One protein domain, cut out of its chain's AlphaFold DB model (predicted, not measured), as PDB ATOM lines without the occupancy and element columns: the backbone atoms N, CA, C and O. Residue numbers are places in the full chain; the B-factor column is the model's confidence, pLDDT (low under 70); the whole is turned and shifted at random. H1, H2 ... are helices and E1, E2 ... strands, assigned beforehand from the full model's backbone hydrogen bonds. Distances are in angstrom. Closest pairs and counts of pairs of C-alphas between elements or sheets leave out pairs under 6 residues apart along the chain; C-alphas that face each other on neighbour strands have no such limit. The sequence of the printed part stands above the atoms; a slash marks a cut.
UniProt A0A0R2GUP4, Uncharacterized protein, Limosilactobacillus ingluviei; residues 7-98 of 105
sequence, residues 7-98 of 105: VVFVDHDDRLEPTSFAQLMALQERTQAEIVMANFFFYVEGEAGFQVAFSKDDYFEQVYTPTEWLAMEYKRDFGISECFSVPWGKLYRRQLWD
ATOM      1  N   VAL A   7      59.303 -52.536 168.182       97.19
ATOM      2  CA  VAL A   7      57.843 -52.549 168.059       97.19
ATOM      3  C   VAL A   7      57.480 -52.471 166.580       97.19
ATOM      4  O   VAL A   7      58.097 -51.726 165.821       97.19
ATOM      5  N   VAL A   8      56.468 -53.241 166.190       96.19
ATOM      6  CA  VAL A   8      55.797 -53.163 164.889       96.19
ATOM      7  C   VAL A   8      54.300 -53.036 165.139       96.19
ATOM      8  O   VAL A   8      53.781 -53.619 166.094       96.19
ATOM      9  N   PHE A   9      53.617 -52.294 164.276       95.88
ATOM     10  CA  PHE A   9      52.160 -52.220 164.247       95.88
ATOM     11  C   PHE A   9      51.673 -52.932 162.991       95.88
ATOM     12  O   PHE A   9      52.293 -52.821 161.932       95.88
ATOM     13  N   VAL A  10      50.601 -53.702 163.139       95.38
ATOM     14  CA  VAL A  10      49.969 -54.460 162.062       95.38
ATOM     15  C   VAL A  10      48.476 -54.302 162.262       95.38
ATOM     16  O   VAL A  10      47.976 -54.667 163.334       95.38
ATOM     17  N   ASP A  11      47.789 -53.757 161.268       94.81
ATOM     18  CA  ASP A  11      46.341 -53.664 161.330       94.81
ATOM     19  C   ASP A  11      45.731 -55.045 161.053       94.81
ATOM     20  O   ASP A  11      46.315 -55.913 160.402       94.81
ATOM     21  N   HIS A  12      44.564 -55.304 161.635       95.38
ATOM     22  CA  HIS A  12      43.923 -56.622 161.574       95.38
ATOM     23  C   HIS A  12      43.474 -57.047 160.163       95.38
ATOM     24  O   HIS A  12      43.226 -58.230 159.929       95.38
ATOM     25  N   ASP A  13      43.337 -56.083 159.259       92.88
ATOM     26  CA  ASP A  13      42.931 -56.207 157.863       92.88
ATOM     27  C   ASP A  13      44.126 -56.268 156.898       92.88
ATOM     28  O   ASP A  13      43.946 -56.530 155.706       92.88
ATOM     29  N   ASP A  14      45.352 -56.146 157.413       92.88
ATOM     30  CA  ASP A  14      46.568 -56.263 156.621       92.88
ATOM     31  C   ASP A  14      47.050 -57.707 156.463       92.88
ATOM     32  O   ASP A  14      46.843 -58.601 157.291       92.88
ATOM     33  N   ARG A  15      47.794 -57.926 155.376       92.19
ATOM     34  CA  ARG A  15      48.549 -59.157 155.122       92.19
ATOM     35  C   ARG A  15      50.032 -58.832 155.059       92.19
ATOM     36  O   ARG A  15      50.432 -57.833 154.471       92.19
ATOM     37  N   LEU A  16      50.849 -59.715 155.623       92.81
ATOM     38  CA  LEU A  16      52.303 -59.578 155.627       92.81
ATOM     39  C   LEU A  16      52.945 -60.643 154.746       92.81
ATOM     40  O   LEU A  16      52.528 -61.804 154.759       92.81
ATOM     41  N   GLU A  17      54.010 -60.264 154.044       92.19
ATOM     42  CA  GLU A  17      54.878 -61.244 153.405       92.19
ATOM     43  C   GLU A  17      55.656 -62.017 154.484       92.19
ATOM     44  O   GLU A  17      56.111 -61.421 155.469       92.19
ATOM     45  N   PRO A  18      55.882 -63.337 154.324       93.81
ATOM     46  CA  PRO A  18      56.533 -64.154 155.352       93.81
ATOM     47  C   PRO A  18      57.911 -63.642 155.798       93.81
ATOM     48  O   PRO A  18      58.352 -63.926 156.910       93.81
ATOM     49  N   THR A  19      58.601 -62.890 154.936       95.50
ATOM     50  CA  THR A  19      59.942 -62.355 155.195       95.50
ATOM     51  C   THR A  19      59.965 -60.883 155.600       95.50
ATOM     52  O   THR A  19      61.057 -60.376 155.857       95.50
ATOM     53  N   SER A  20      58.819 -60.190 155.680       93.31
ATOM     54  CA  SER A  20      58.767 -58.732 155.895       93.31
ATOM     55  C   SER A  20      59.580 -58.288 157.112       93.31
ATOM     56  O   SER A  20      60.452 -57.431 157.001       93.31
ATOM     57  N   PHE A  21      59.369 -58.912 158.275       94.44
ATOM     58  CA  PHE A  21      60.089 -58.525 159.493       94.44
ATOM     59  C   PHE A  21      61.569 -58.896 159.463       94.44
ATOM     60  O   PHE A  21      62.394 -58.128 159.949       94.44
ATOM     61  N   ALA A  22      61.926 -60.032 158.861       96.62
ATOM     62  CA  ALA A  22      63.327 -60.427 158.718       96.62
ATOM     63  C   ALA A  22      64.098 -59.425 157.842       96.62
ATOM     64  O   ALA A  22      65.233 -59.074 158.154       96.62
ATOM     65  N   GLN A  23      63.466 -58.921 156.778       96.31
ATOM     66  CA  GLN A  23      64.045 -57.895 155.909       96.31
ATOM     67  C   GLN A  23      64.195 -56.552 156.629       96.31
ATOM     68  O   GLN A  23      65.261 -55.942 156.542       96.31
ATOM     69  N   LEU A  24      63.178 -56.120 157.388       97.12
ATOM     70  CA  LEU A  24      63.259 -54.900 158.199       97.12
ATOM     71  C   LEU A  24      64.359 -54.995 159.263       97.12
ATOM     72  O   LEU A  24      65.143 -54.061 159.403       97.12
ATOM     73  N   MET A  25      64.470 -56.129 159.964       97.62
ATOM     74  CA  MET A  25      65.542 -56.365 160.938       97.62
ATOM     75  C   MET A  25      66.922 -56.356 160.273       97.62
ATOM     76  O   MET A  25      67.819 -55.668 160.745       97.62
ATOM     77  N   ALA A  26      67.096 -57.033 159.136       97.75
ATOM     78  CA  ALA A  26      68.370 -57.020 158.416       97.75
ATOM     79  C   ALA A  26      68.745 -55.615 157.909       97.75
ATOM     80  O   ALA A  26      69.925 -55.271 157.831       97.75
ATOM     81  N   LEU A  27      67.763 -54.791 157.530       97.44
ATOM     82  CA  LEU A  27      67.992 -53.395 157.154       97.44
ATOM     83  C   LEU A  27      68.348 -52.541 158.379       97.44
ATOM     84  O   LEU A  27      69.280 -51.740 158.301       97.44
ATOM     85  N   GLN A  28      67.691 -52.765 159.518       97.94
ATOM     86  CA  GLN A  28      68.035 -52.153 160.806       97.94
ATOM     87  C   GLN A  28      69.481 -52.473 161.197       97.94
ATOM     88  O   GLN A  28      70.248 -51.559 161.480       97.94
ATOM     89  N   GLU A  29      69.892 -53.739 161.135       97.81
ATOM     90  CA  GLU A  29      71.246 -54.169 161.496       97.81
ATOM     91  C   GLU A  29      72.318 -53.513 160.616       97.81
ATOM     92  O   GLU A  29      73.368 -53.105 161.115       97.81
ATOM     93  N   ARG A  30      72.064 -53.352 159.311       97.88
ATOM     94  CA  ARG A  30      73.026 -52.713 158.397       97.88
ATOM     95  C   ARG A  30      73.084 -51.196 158.530       97.88
ATOM     96  O   ARG A  30      74.155 -50.620 158.371       97.88
ATOM     97  N   THR A  31      71.942 -50.552 158.752       97.69
ATOM     98  CA  THR A  31      71.834 -49.082 158.728       97.69
ATOM     99  C   THR A  31      71.946 -48.454 160.108       97.69
ATOM    100  O   THR A  31      72.255 -47.271 160.209       97.69
ATOM    101  N   GLN A  32      71.697 -49.235 161.161       97.19
ATOM    102  CA  GLN A  32      71.562 -48.773 162.542       97.19
ATOM    103  C   GLN A  32      70.488 -47.682 162.713       97.19
ATOM    104  O   GLN A  32      70.525 -46.926 163.681       97.19
ATOM    105  N   ALA A  33      69.519 -47.602 161.792       97.50
ATOM    106  CA  ALA A  33      68.420 -46.650 161.880       97.50
ATOM    107  C   ALA A  33      67.484 -46.981 163.056       97.50
ATOM    108  O   ALA A  33      67.247 -48.148 163.380       97.50
ATOM    109  N   GLU A  34      66.934 -45.942 163.689       96.94
ATOM    110  CA  GLU A  34      66.005 -46.088 164.820       96.94
ATOM    111  C   GLU A  34      64.578 -46.436 164.373       96.94
ATOM    112  O   GLU A  34      63.816 -47.048 165.125       96.94
ATOM    113  N   ILE A  35      64.238 -46.066 163.136       97.75
ATOM    114  CA  ILE A  35      62.996 -46.408 162.448       97.75
ATOM    115  C   ILE A  35      63.374 -46.960 161.076       97.75
ATOM    116  O   ILE A  35      64.090 -46.308 160.315       97.75
ATOM    117  N   VAL A  36      62.882 -48.152 160.755       98.00
ATOM    118  CA  VAL A  36      63.062 -48.788 159.446       98.00
ATOM    119  C   VAL A  36      61.699 -49.010 158.823       98.00
ATOM    120  O   VAL A  36      60.781 -49.465 159.496       98.00
ATOM    121  N   MET A  37      61.558 -48.680 157.543       95.69
ATOM    122  CA  MET A  37      60.271 -48.681 156.854       95.69
ATOM    123  C   MET A  37      60.372 -49.481 155.560       95.69
ATOM    124  O   MET A  37      61.376 -49.391 154.853       95.69
ATOM    125  N   ALA A  38      59.333 -50.252 155.262       92.88
ATOM    126  CA  ALA A  38      59.126 -50.879 153.964       92.88
ATOM    127  C   ALA A  38      57.965 -50.190 153.241       92.88
ATOM    128  O   ALA A  38      57.147 -49.508 153.856       92.88
ATOM    129  N   ASN A  39      57.900 -50.392 151.929       91.06
ATOM    130  CA  ASN A  39      56.751 -49.980 151.136       91.06
ATOM    131  C   ASN A  39      55.627 -51.035 151.197       91.06
ATOM    132  O   ASN A  39      55.819 -52.124 151.742       91.06
ATOM    133  N   PHE A  40      54.465 -50.724 150.631       91.75
ATOM    134  CA  PHE A  40      53.250 -51.532 150.718       91.75
ATOM    135  C   PHE A  40      52.517 -51.610 149.371       91.75
ATOM    136  O   PHE A  40      52.757 -50.822 148.458       91.75
ATOM    137  N   PHE A  41      51.595 -52.564 149.255       91.12
ATOM    138  CA  PHE A  41      50.655 -52.654 148.138       91.12
ATOM    139  C   PHE A  41      49.232 -52.652 148.675       91.12
ATOM    140  O   PHE A  41      48.954 -53.295 149.685       91.12
ATOM    141  N   PHE A  42      48.318 -51.989 147.970       90.19
ATOM    142  CA  PHE A  42      46.903 -52.074 148.308       90.19
ATOM    143  C   PHE A  42      46.305 -53.347 147.722       90.19
ATOM    144  O   PHE A  42      46.452 -53.614 146.529       90.19
ATOM    145  N   TYR A  43      45.595 -54.111 148.547       92.00
ATOM    146  CA  TYR A  43      44.729 -55.183 148.075       92.00
ATOM    147  C   TYR A  43      43.297 -54.658 147.956       92.00
ATOM    148  O   TYR A  43      42.720 -54.181 148.930       92.00
ATOM    149  N   VAL A  44      42.716 -54.745 146.763       91.00
ATOM    150  CA  VAL A  44      41.343 -54.303 146.498       91.00
ATOM    151  C   VAL A  44      40.441 -55.525 146.509       91.00
ATOM    152  O   VAL A  44      40.393 -56.283 145.540       91.00
ATOM    153  N   GLU A  45      39.710 -55.723 147.609       88.50
ATOM    154  CA  GLU A  45      38.877 -56.917 147.810       88.50
ATOM    155  C   GLU A  45      37.851 -57.128 146.692       88.50
ATOM    156  O   GLU A  45      37.681 -58.250 146.218       88.50
ATOM    157  N   GLY A  46      37.216 -56.048 146.222       90.88
ATOM    158  CA  GLY A  46      36.216 -56.108 145.150       90.88
ATOM    159  C   GLY A  46      36.772 -56.579 143.802       90.88
ATOM    160  O   GLY A  46      36.028 -57.127 142.992       90.88
ATOM    161  N   GLU A  47      38.074 -56.406 143.574       90.50
ATOM    162  CA  GLU A  47      38.775 -56.820 142.352       90.50
ATOM    163  C   GLU A  47      39.595 -58.103 142.561       90.50
ATOM    164  O   GLU A  47      40.167 -58.639 141.612       90.50
ATOM    165  N   ALA A  48      39.655 -58.602 143.801       87.75
ATOM    166  CA  ALA A  48      40.502 -59.705 144.240       87.75
ATOM    167  C   ALA A  48      41.978 -59.568 143.803       87.75
ATOM    168  O   ALA A  48      42.651 -60.571 143.551       87.75
ATOM    169  N   GLY A  49      42.488 -58.335 143.726       89.88
ATOM    170  CA  GLY A  49      43.788 -58.020 143.131       89.88
ATOM    171  C   GLY A  49      44.581 -56.970 143.905       89.88
ATOM    172  O   GLY A  49      44.050 -56.267 144.760       89.88
ATOM    173  N   PHE A  50      45.874 -56.875 143.593       89.06
ATOM    174  CA  PHE A  50      46.762 -55.857 144.150       89.06
ATOM    175  C   PHE A  50      46.888 -54.664 143.202       89.06
ATOM    176  O   PHE A  50      47.151 -54.840 142.011       89.06
ATOM    177  N   GLN A  51      46.785 -53.453 143.743       88.00
ATOM    178  CA  GLN A  51      47.229 -52.244 143.061       88.00
ATOM    179  C   GLN A  51      48.738 -52.096 143.265       88.00
ATOM    180  O   GLN A  51      49.218 -51.728 144.337       88.00
ATOM    181  N   VAL A  52      49.483 -52.425 142.212       83.44
ATOM    182  CA  VAL A  52      50.946 -52.399 142.186       83.44
ATOM    183  C   VAL A  52      51.391 -51.156 141.419       83.44
ATOM    184  O   VAL A  52      51.302 -51.115 140.194       83.44
ATOM    185  N   ALA A  53      51.838 -50.129 142.144       79.69
ATOM    186  CA  ALA A  53      52.279 -48.858 141.559       79.69
ATOM    187  C   ALA A  53      53.761 -48.855 141.133       79.69
ATOM    188  O   ALA A  53      54.194 -47.945 140.432       79.69
ATOM    189  N   PHE A  54      54.534 -49.855 141.560       84.88
ATOM    190  CA  PHE A  54      55.970 -49.974 141.314       84.88
ATOM    191  C   PHE A  54      56.387 -51.445 141.239       84.88
ATOM    192  O   PHE A  54      55.722 -52.335 141.773       84.88
ATOM    193  N   SER A  55      57.486 -51.700 140.545       85.31
ATOM    194  CA  SER A  55      58.030 -53.023 140.256       85.31
ATOM    195  C   SER A  55      59.292 -53.312 141.075       85.31
ATOM    196  O   SER A  55      59.745 -52.503 141.881       85.31
ATOM    197  N   LYS A  56      59.898 -54.484 140.855       85.31
ATOM    198  CA  LYS A  56      61.199 -54.814 141.454       85.31
ATOM    199  C   LYS A  56      62.333 -53.925 140.942       85.31
ATOM    200  O   LYS A  56      63.291 -53.718 141.680       85.31
ATOM    201  N   ASP A  57      62.224 -53.412 139.719       92.12
ATOM    202  CA  ASP A  57      63.254 -52.558 139.116       92.12
ATOM    203  C   ASP A  57      63.271 -51.155 139.747       92.12
ATOM    204  O   ASP A  57      64.264 -50.441 139.646       92.12
ATOM    205  N   ASP A  58      62.200 -50.797 140.463       92.12
ATOM    206  CA  ASP A  58      62.061 -49.545 141.206       92.12
ATOM    207  C   ASP A  58      62.592 -49.642 142.649       92.12
ATOM    208  O   ASP A  58      62.475 -48.692 143.424       92.12
ATOM    209  N   TYR A  59      63.155 -50.790 143.046       92.50
ATOM    210  CA  TYR A  59      63.666 -50.997 144.399       92.50
ATOM    211  C   TYR A  59      64.826 -50.050 144.716       92.50
ATOM    212  O   TYR A  59      65.842 -50.023 144.016       92.50
ATOM    213  N   PHE A  60      64.720 -49.351 145.844       93.94
ATOM    214  CA  PHE A  60      65.823 -48.595 146.419       93.94
ATOM    215  C   PHE A  60      65.800 -48.657 147.948       93.94
ATOM    216  O   PHE A  60      64.766 -48.884 148.573       93.94
ATOM    217  N   GLU A  61      66.961 -48.408 148.544       95.44
ATOM    218  CA  GLU A  61      67.123 -48.165 149.974       95.44
ATOM    219  C   GLU A  61      67.758 -46.786 150.151       95.44
ATOM    220  O   GLU A  61      68.711 -46.446 149.449       95.44
ATOM    221  N   GLN A  62      67.257 -45.999 151.099       95.44
ATOM    222  CA  GLN A  62      67.823 -44.697 151.433       95.44
ATOM    223  C   GLN A  62      67.720 -44.470 152.940       95.44
ATOM    224  O   GLN A  62      66.664 -44.667 153.538       95.44
ATOM    225  N   VAL A  63      68.825 -44.039 153.548       97.69
ATOM    226  CA  VAL A  63      68.837 -43.555 154.933       97.69
ATOM    227  C   VAL A  63      68.602 -42.051 154.899       97.69
ATOM    228  O   VAL A  63      69.282 -41.343 154.153       97.69
ATOM    229  N   TYR A  64      67.645 -41.585 155.693       97.12
ATOM    230  CA  TYR A  64      67.290 -40.176 155.814       97.12
ATOM    231  C   TYR A  64      67.601 -39.677 157.222       97.12
ATOM    232  O   TYR A  64      67.325 -40.358 158.212       97.12
ATOM    233  N   THR A  65      68.111 -38.455 157.324       98.19
ATOM    234  CA  THR A  65      67.981 -37.671 158.556       98.19
ATOM    235  C   THR A  65      66.511 -37.280 158.773       98.19
ATOM    236  O   THR A  65      65.740 -37.238 157.809       98.19
ATOM    237  N   PRO A  66      66.091 -36.924 160.003       96.56
ATOM    238  CA  PRO A  66      64.716 -36.487 160.253       96.56
ATOM    239  C   PRO A  66      64.267 -35.329 159.350       96.56
ATOM    240  O   PRO A  66      63.161 -35.355 158.821       96.56
ATOM    241  N   THR A  67      65.137 -34.343 159.111       98.00
ATOM    242  CA  THR A  67      64.833 -33.200 158.235       98.00
ATOM    243  C   THR A  67      64.626 -33.626 156.784       98.00
ATOM    244  O   THR A  67      63.696 -33.151 156.135       98.00
ATOM    245  N   GLU A  68      65.469 -34.521 156.264       97.38
ATOM    246  CA  GLU A  68      65.318 -35.035 154.898       97.38
ATOM    247  C   GLU A  68      64.054 -35.878 154.757       97.38
ATOM    248  O   GLU A  68      63.366 -35.755 153.749       97.38
ATOM    249  N   TRP A  69      63.723 -36.686 155.770       96.00
ATOM    250  CA  TRP A  69      62.488 -37.463 155.786       96.00
ATOM    251  C   TRP A  69      61.264 -36.546 155.772       96.00
ATOM    252  O   TRP A  69      60.426 -36.672 154.889       96.00
ATOM    253  N   LEU A  70      61.188 -35.558 156.669       95.94
ATOM    254  CA  LEU A  70      60.061 -34.616 156.731       95.94
ATOM    255  C   LEU A  70      59.879 -33.815 155.432       95.94
ATOM    256  O   LEU A  70      58.754 -33.504 155.052       95.94
ATOM    257  N   ALA A  71      60.956 -33.534 154.693       96.31
ATOM    258  CA  ALA A  71      60.865 -32.888 153.382       96.31
ATOM    259  C   ALA A  71      60.153 -33.749 152.311       96.31
ATOM    260  O   ALA A  71      59.830 -33.246 151.230       96.31
ATOM    261  N   MET A  72      59.913 -35.033 152.586       94.50
ATOM    262  CA  MET A  72      59.226 -35.966 151.693       94.50
ATOM    263  C   MET A  72      57.716 -36.063 151.946       94.50
ATOM    264  O   MET A  72      57.038 -36.686 151.134       94.50
ATOM    265  N   GLU A  73      57.181 -35.437 153.001       94.38
ATOM    266  CA  GLU A  73      55.787 -35.595 153.470       94.38
ATOM    267  C   GLU A  73      54.730 -35.467 152.361       94.38
ATOM    268  O   GLU A  73      53.761 -36.217 152.331       94.38
ATOM    269  N   TYR A  74      54.932 -34.554 151.408       91.88
ATOM    270  CA  TYR A  74      53.975 -34.296 150.323       91.88
ATOM    271  C   TYR A  74      54.364 -34.926 148.980       91.88
ATOM    272  O   TYR A  74      53.719 -34.653 147.960       91.88
ATOM    273  N   LYS A  75      55.426 -35.739 148.937       91.44
ATOM    274  CA  LYS A  75      55.809 -36.447 147.714       91.44
ATOM    275  C   LYS A  75      54.927 -37.670 147.520       91.44
ATOM    276  O   LYS A  75      54.800 -38.512 148.400       91.44
ATOM    277  N   ARG A  76      54.361 -37.767 146.319       85.31
ATOM    278  CA  ARG A  76      53.462 -38.859 145.919       85.31
ATOM    279  C   ARG A  76      54.195 -40.061 145.334       85.31
ATOM    280  O   ARG A  76      53.592 -41.113 145.147       85.31
ATOM    281  N   ASP A  77      55.476 -39.895 145.015       87.06
ATOM    282  CA  ASP A  77      56.294 -40.977 144.488       87.06
ATOM    283  C   ASP A  77      56.338 -42.115 145.511       87.06
ATOM    284  O   ASP A  77      56.544 -41.882 146.704       87.06
ATOM    285  N   PHE A  78      56.123 -43.343 145.038       87.25
ATOM    286  CA  PHE A  78      56.203 -44.564 145.842       87.25
ATOM    287  C   PHE A  78      55.284 -44.609 147.077       87.25
ATOM    288  O   PHE A  78      55.564 -45.380 147.986       87.25
ATOM    289  N   GLY A  79      54.210 -43.809 147.136       86.50
ATOM    290  CA  GLY A  79      53.295 -43.795 148.291       86.50
ATOM    291  C   GLY A  79      53.930 -43.259 149.580       86.50
ATOM    292  O   GLY A  79      53.522 -43.632 150.677       86.50
ATOM    293  N   ILE A  80      54.970 -42.422 149.463       89.50
ATOM    294  CA  ILE A  80      55.711 -41.910 150.623       89.50
ATOM    295  C   ILE A  80      54.825 -41.060 151.540       89.50
ATOM    296  O   ILE A  80      54.968 -41.161 152.758       89.50
ATOM    297  N   SER A  81      53.909 -40.254 150.998       90.81
ATOM    298  CA  SER A  81      53.017 -39.411 151.804       90.81
ATOM    299  C   SER A  81      52.167 -40.206 152.803       90.81
ATOM    300  O   SER A  81      51.960 -39.791 153.939       90.81
ATOM    301  N   GLU A  82      51.727 -41.393 152.415       90.50
ATOM    302  CA  GLU A  82      50.867 -42.288 153.178       90.50
ATOM    303  C   GLU A  82      51.629 -42.884 154.366       90.50
ATOM    304  O   GLU A  82      51.052 -43.126 155.423       90.50
ATOM    305  N   CYS A  83      52.953 -43.023 154.255       91.25
ATOM    306  CA  CYS A  83      53.796 -43.484 155.352       91.25
ATOM    307  C   CYS A  83      53.801 -42.535 156.562       91.25
ATOM    308  O   CYS A  83      54.177 -42.983 157.646       91.25
ATOM    309  N   PHE A  84      53.398 -41.267 156.414       92.94
ATOM    310  CA  PHE A  84      53.348 -40.290 157.513       92.94
ATOM    311  C   PHE A  84      52.087 -40.402 158.371       92.94
ATOM    312  O   PHE A  84      52.116 -40.023 159.539       92.94
ATOM    313  N   SER A  85      50.991 -40.917 157.816       92.69
ATOM    314  CA  SER A  85      49.697 -40.988 158.503       92.69
ATOM    315  C   SER A  85      49.411 -42.347 159.142       92.69
ATOM    316  O   SER A  85      48.389 -42.496 159.810       92.69
ATOM    317  N   VAL A  86      50.304 -43.328 158.969       94.06
ATOM    318  CA  VAL A  86      50.096 -44.713 159.418       94.06
ATOM    319  C   VAL A  86      51.278 -45.248 160.236       94.06
ATOM    320  O   VAL A  86      52.433 -44.948 159.915       94.06
ATOM    321  N   PRO A  87      51.046 -46.075 161.270       95.19
ATOM    322  CA  PRO A  87      52.125 -46.664 162.066       95.19
ATOM    323  C   PRO A  87      52.640 -48.003 161.515       95.19
ATOM    324  O   PRO A  87      53.743 -48.432 161.853       95.19
ATOM    325  N   TRP A  88      51.863 -48.689 160.677       95.56
ATOM    326  CA  TRP A  88      52.243 -49.978 160.102       95.56
ATOM    327  C   TRP A  88      53.304 -49.840 159.002       95.56
ATOM    328  O   TRP A  88      53.637 -48.738 158.549       95.56
ATOM    329  N   GLY A  89      53.871 -50.983 158.599       94.38
ATOM    330  CA  GLY A  89      54.951 -51.064 157.603       94.38
ATOM    331  C   GLY A  89      56.321 -50.638 158.141       94.38
ATOM    332  O   GLY A  89      57.265 -50.451 157.371       94.38
ATOM    333  N   LYS A  90      56.431 -50.462 159.463       96.81
ATOM    334  CA  LYS A  90      57.596 -49.876 160.126       96.81
ATOM    335  C   LYS A  90      58.031 -50.704 161.329       96.81
ATOM    336  O   LYS A  90      57.209 -51.255 162.060       96.81
ATOM    337  N   LEU A  91      59.342 -50.760 161.524       97.94
ATOM    338  CA  LEU A  91      60.027 -51.311 162.683       97.94
ATOM    339  C   LEU A  91      60.614 -50.147 163.483       97.94
ATOM    340  O   LEU A  91      61.463 -49.414 162.978       97.94
ATOM    341  N   TYR A  92      60.178 -49.999 164.728       97.88
ATOM    342  CA  TYR A  92      60.597 -48.918 165.617       97.88
ATOM    343  C   TYR A  92      61.462 -49.455 166.747       97.88
ATOM    344  O   TYR A  92      61.092 -50.446 167.379       97.88
ATOM    345  N   ARG A  93      62.549 -48.760 167.094       97.12
ATOM    346  CA  ARG A  93      63.178 -48.894 168.417       97.12
ATOM    347  C   ARG A  93      62.120 -48.661 169.494       97.12
ATOM    348  O   ARG A  93      61.477 -47.614 169.512       97.12
ATOM    349  N   ARG A  94      61.946 -49.607 170.425       96.69
ATOM    350  CA  ARG A  94      60.908 -49.503 171.469       96.69
ATOM    351  C   ARG A  94      61.067 -48.240 172.323       96.69
ATOM    352  O   ARG A  94      60.061 -47.662 172.699       96.69
ATOM    353  N   GLN A  95      62.299 -47.803 172.588       96.25
ATOM    354  CA  GLN A  95      62.583 -46.606 173.396       96.25
ATOM    355  C   GLN A  95      61.973 -45.313 172.827       96.25
ATOM    356  O   GLN A  95      61.697 -44.395 173.587       96.25
ATOM    357  N   LEU A  96      61.688 -45.246 171.520       95.38
ATOM    358  CA  LEU A  96      60.992 -44.098 170.923       95.38
ATOM    359  C   LEU A  96      59.571 -43.906 171.484       95.38
ATOM    360  O   LEU A  96      59.014 -42.819 171.387       95.38
ATOM    361  N   TRP A  97      58.996 -44.955 172.071       95.12
ATOM    362  CA  TRP A  97      57.660 -44.963 172.665       95.12
ATOM    363  C   TRP A  97      57.667 -44.690 174.171       95.12
ATOM    364  O   TRP A  97      56.612 -44.761 174.796       95.12
ATOM    365  N   ASP A  98      58.825 -44.396 174.770       95.00
ATOM    366  CA  ASP A  98      58.896 -44.081 176.200       95.00
ATOM    367  C   ASP A  98      58.194 -42.734 176.504       95.00
ATOM    368  O   ASP A  98      57.567 -42.599 177.553       95.00
TER     369      ASP A  98
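What this domain is: This is residues 7 to 98 of the 105 residues of an uncharacterized protein of Limosilactobacillus ingluviei (UniProt A0A0R2GUP4). One helix, H1, packs on a narrow two-strand ladder of E1 and E4, while a small hairpin, E2 and E3, reaches out to one far end of the model, its residues 44 to 49 sticking out. Loops with the short helices H2 and H3 lie on the side of the ladder away from H1, and residues 7 to 8 pair antiparallel with residues 91 to 92 of E4. The printed part has 92 residues, under half of them in named elements, in the order H1 E1 E2 E3 H2 H3 E4 H4; both two-stranded sheets are antiparallel and the class is mixed. It is compact, with a radius of gyration of the C-alphas of 13.9 A, and only just elongated, spanning 40 by 26 by 25 A.

Where its parts are: After residues 7 to 19, H1 covers residues 20 to 31, 16.5 A long, from C-alpha 20 at (58.767, -58.732, 155.895). E1 is residues 35 to 37, E2 42 to 44, E3 49 to 51, H2 66 to 70 and H3 81 to 84. E4, residues 90 to 93, is 10.0 A long, and H4, residues 94 to 97, ends at (57.660, -44.963, 172.665).

How they stand to each other: E1 and E4 are antiparallel at 168 degrees, with N 36 and O 91 at 2.9 A. The closest C-alphas of H1 and E1, Gln 28 and Val 36, are 6.2 A apart; those of H1 and E4, Leu 24 and Leu 91, 6.6 A. The hairpin E2 and E3 has N 44 and O 49 at 2.8 A. H3 is only just apart from E1, at 8.4 A. In H1 and H2 every O i to N i+4 pair is within hydrogen-bond range; H3 and H4 are too short for such a pair.

The domain as a whole: The C-alphas farthest apart, Glu 47 and Asp 98, are 41.4 A apart. The printed part has no cut. The link E3 to H2, 14 residues, is long. Mean pLDDT of the printed part is 93.5, and no printed residue is under 70.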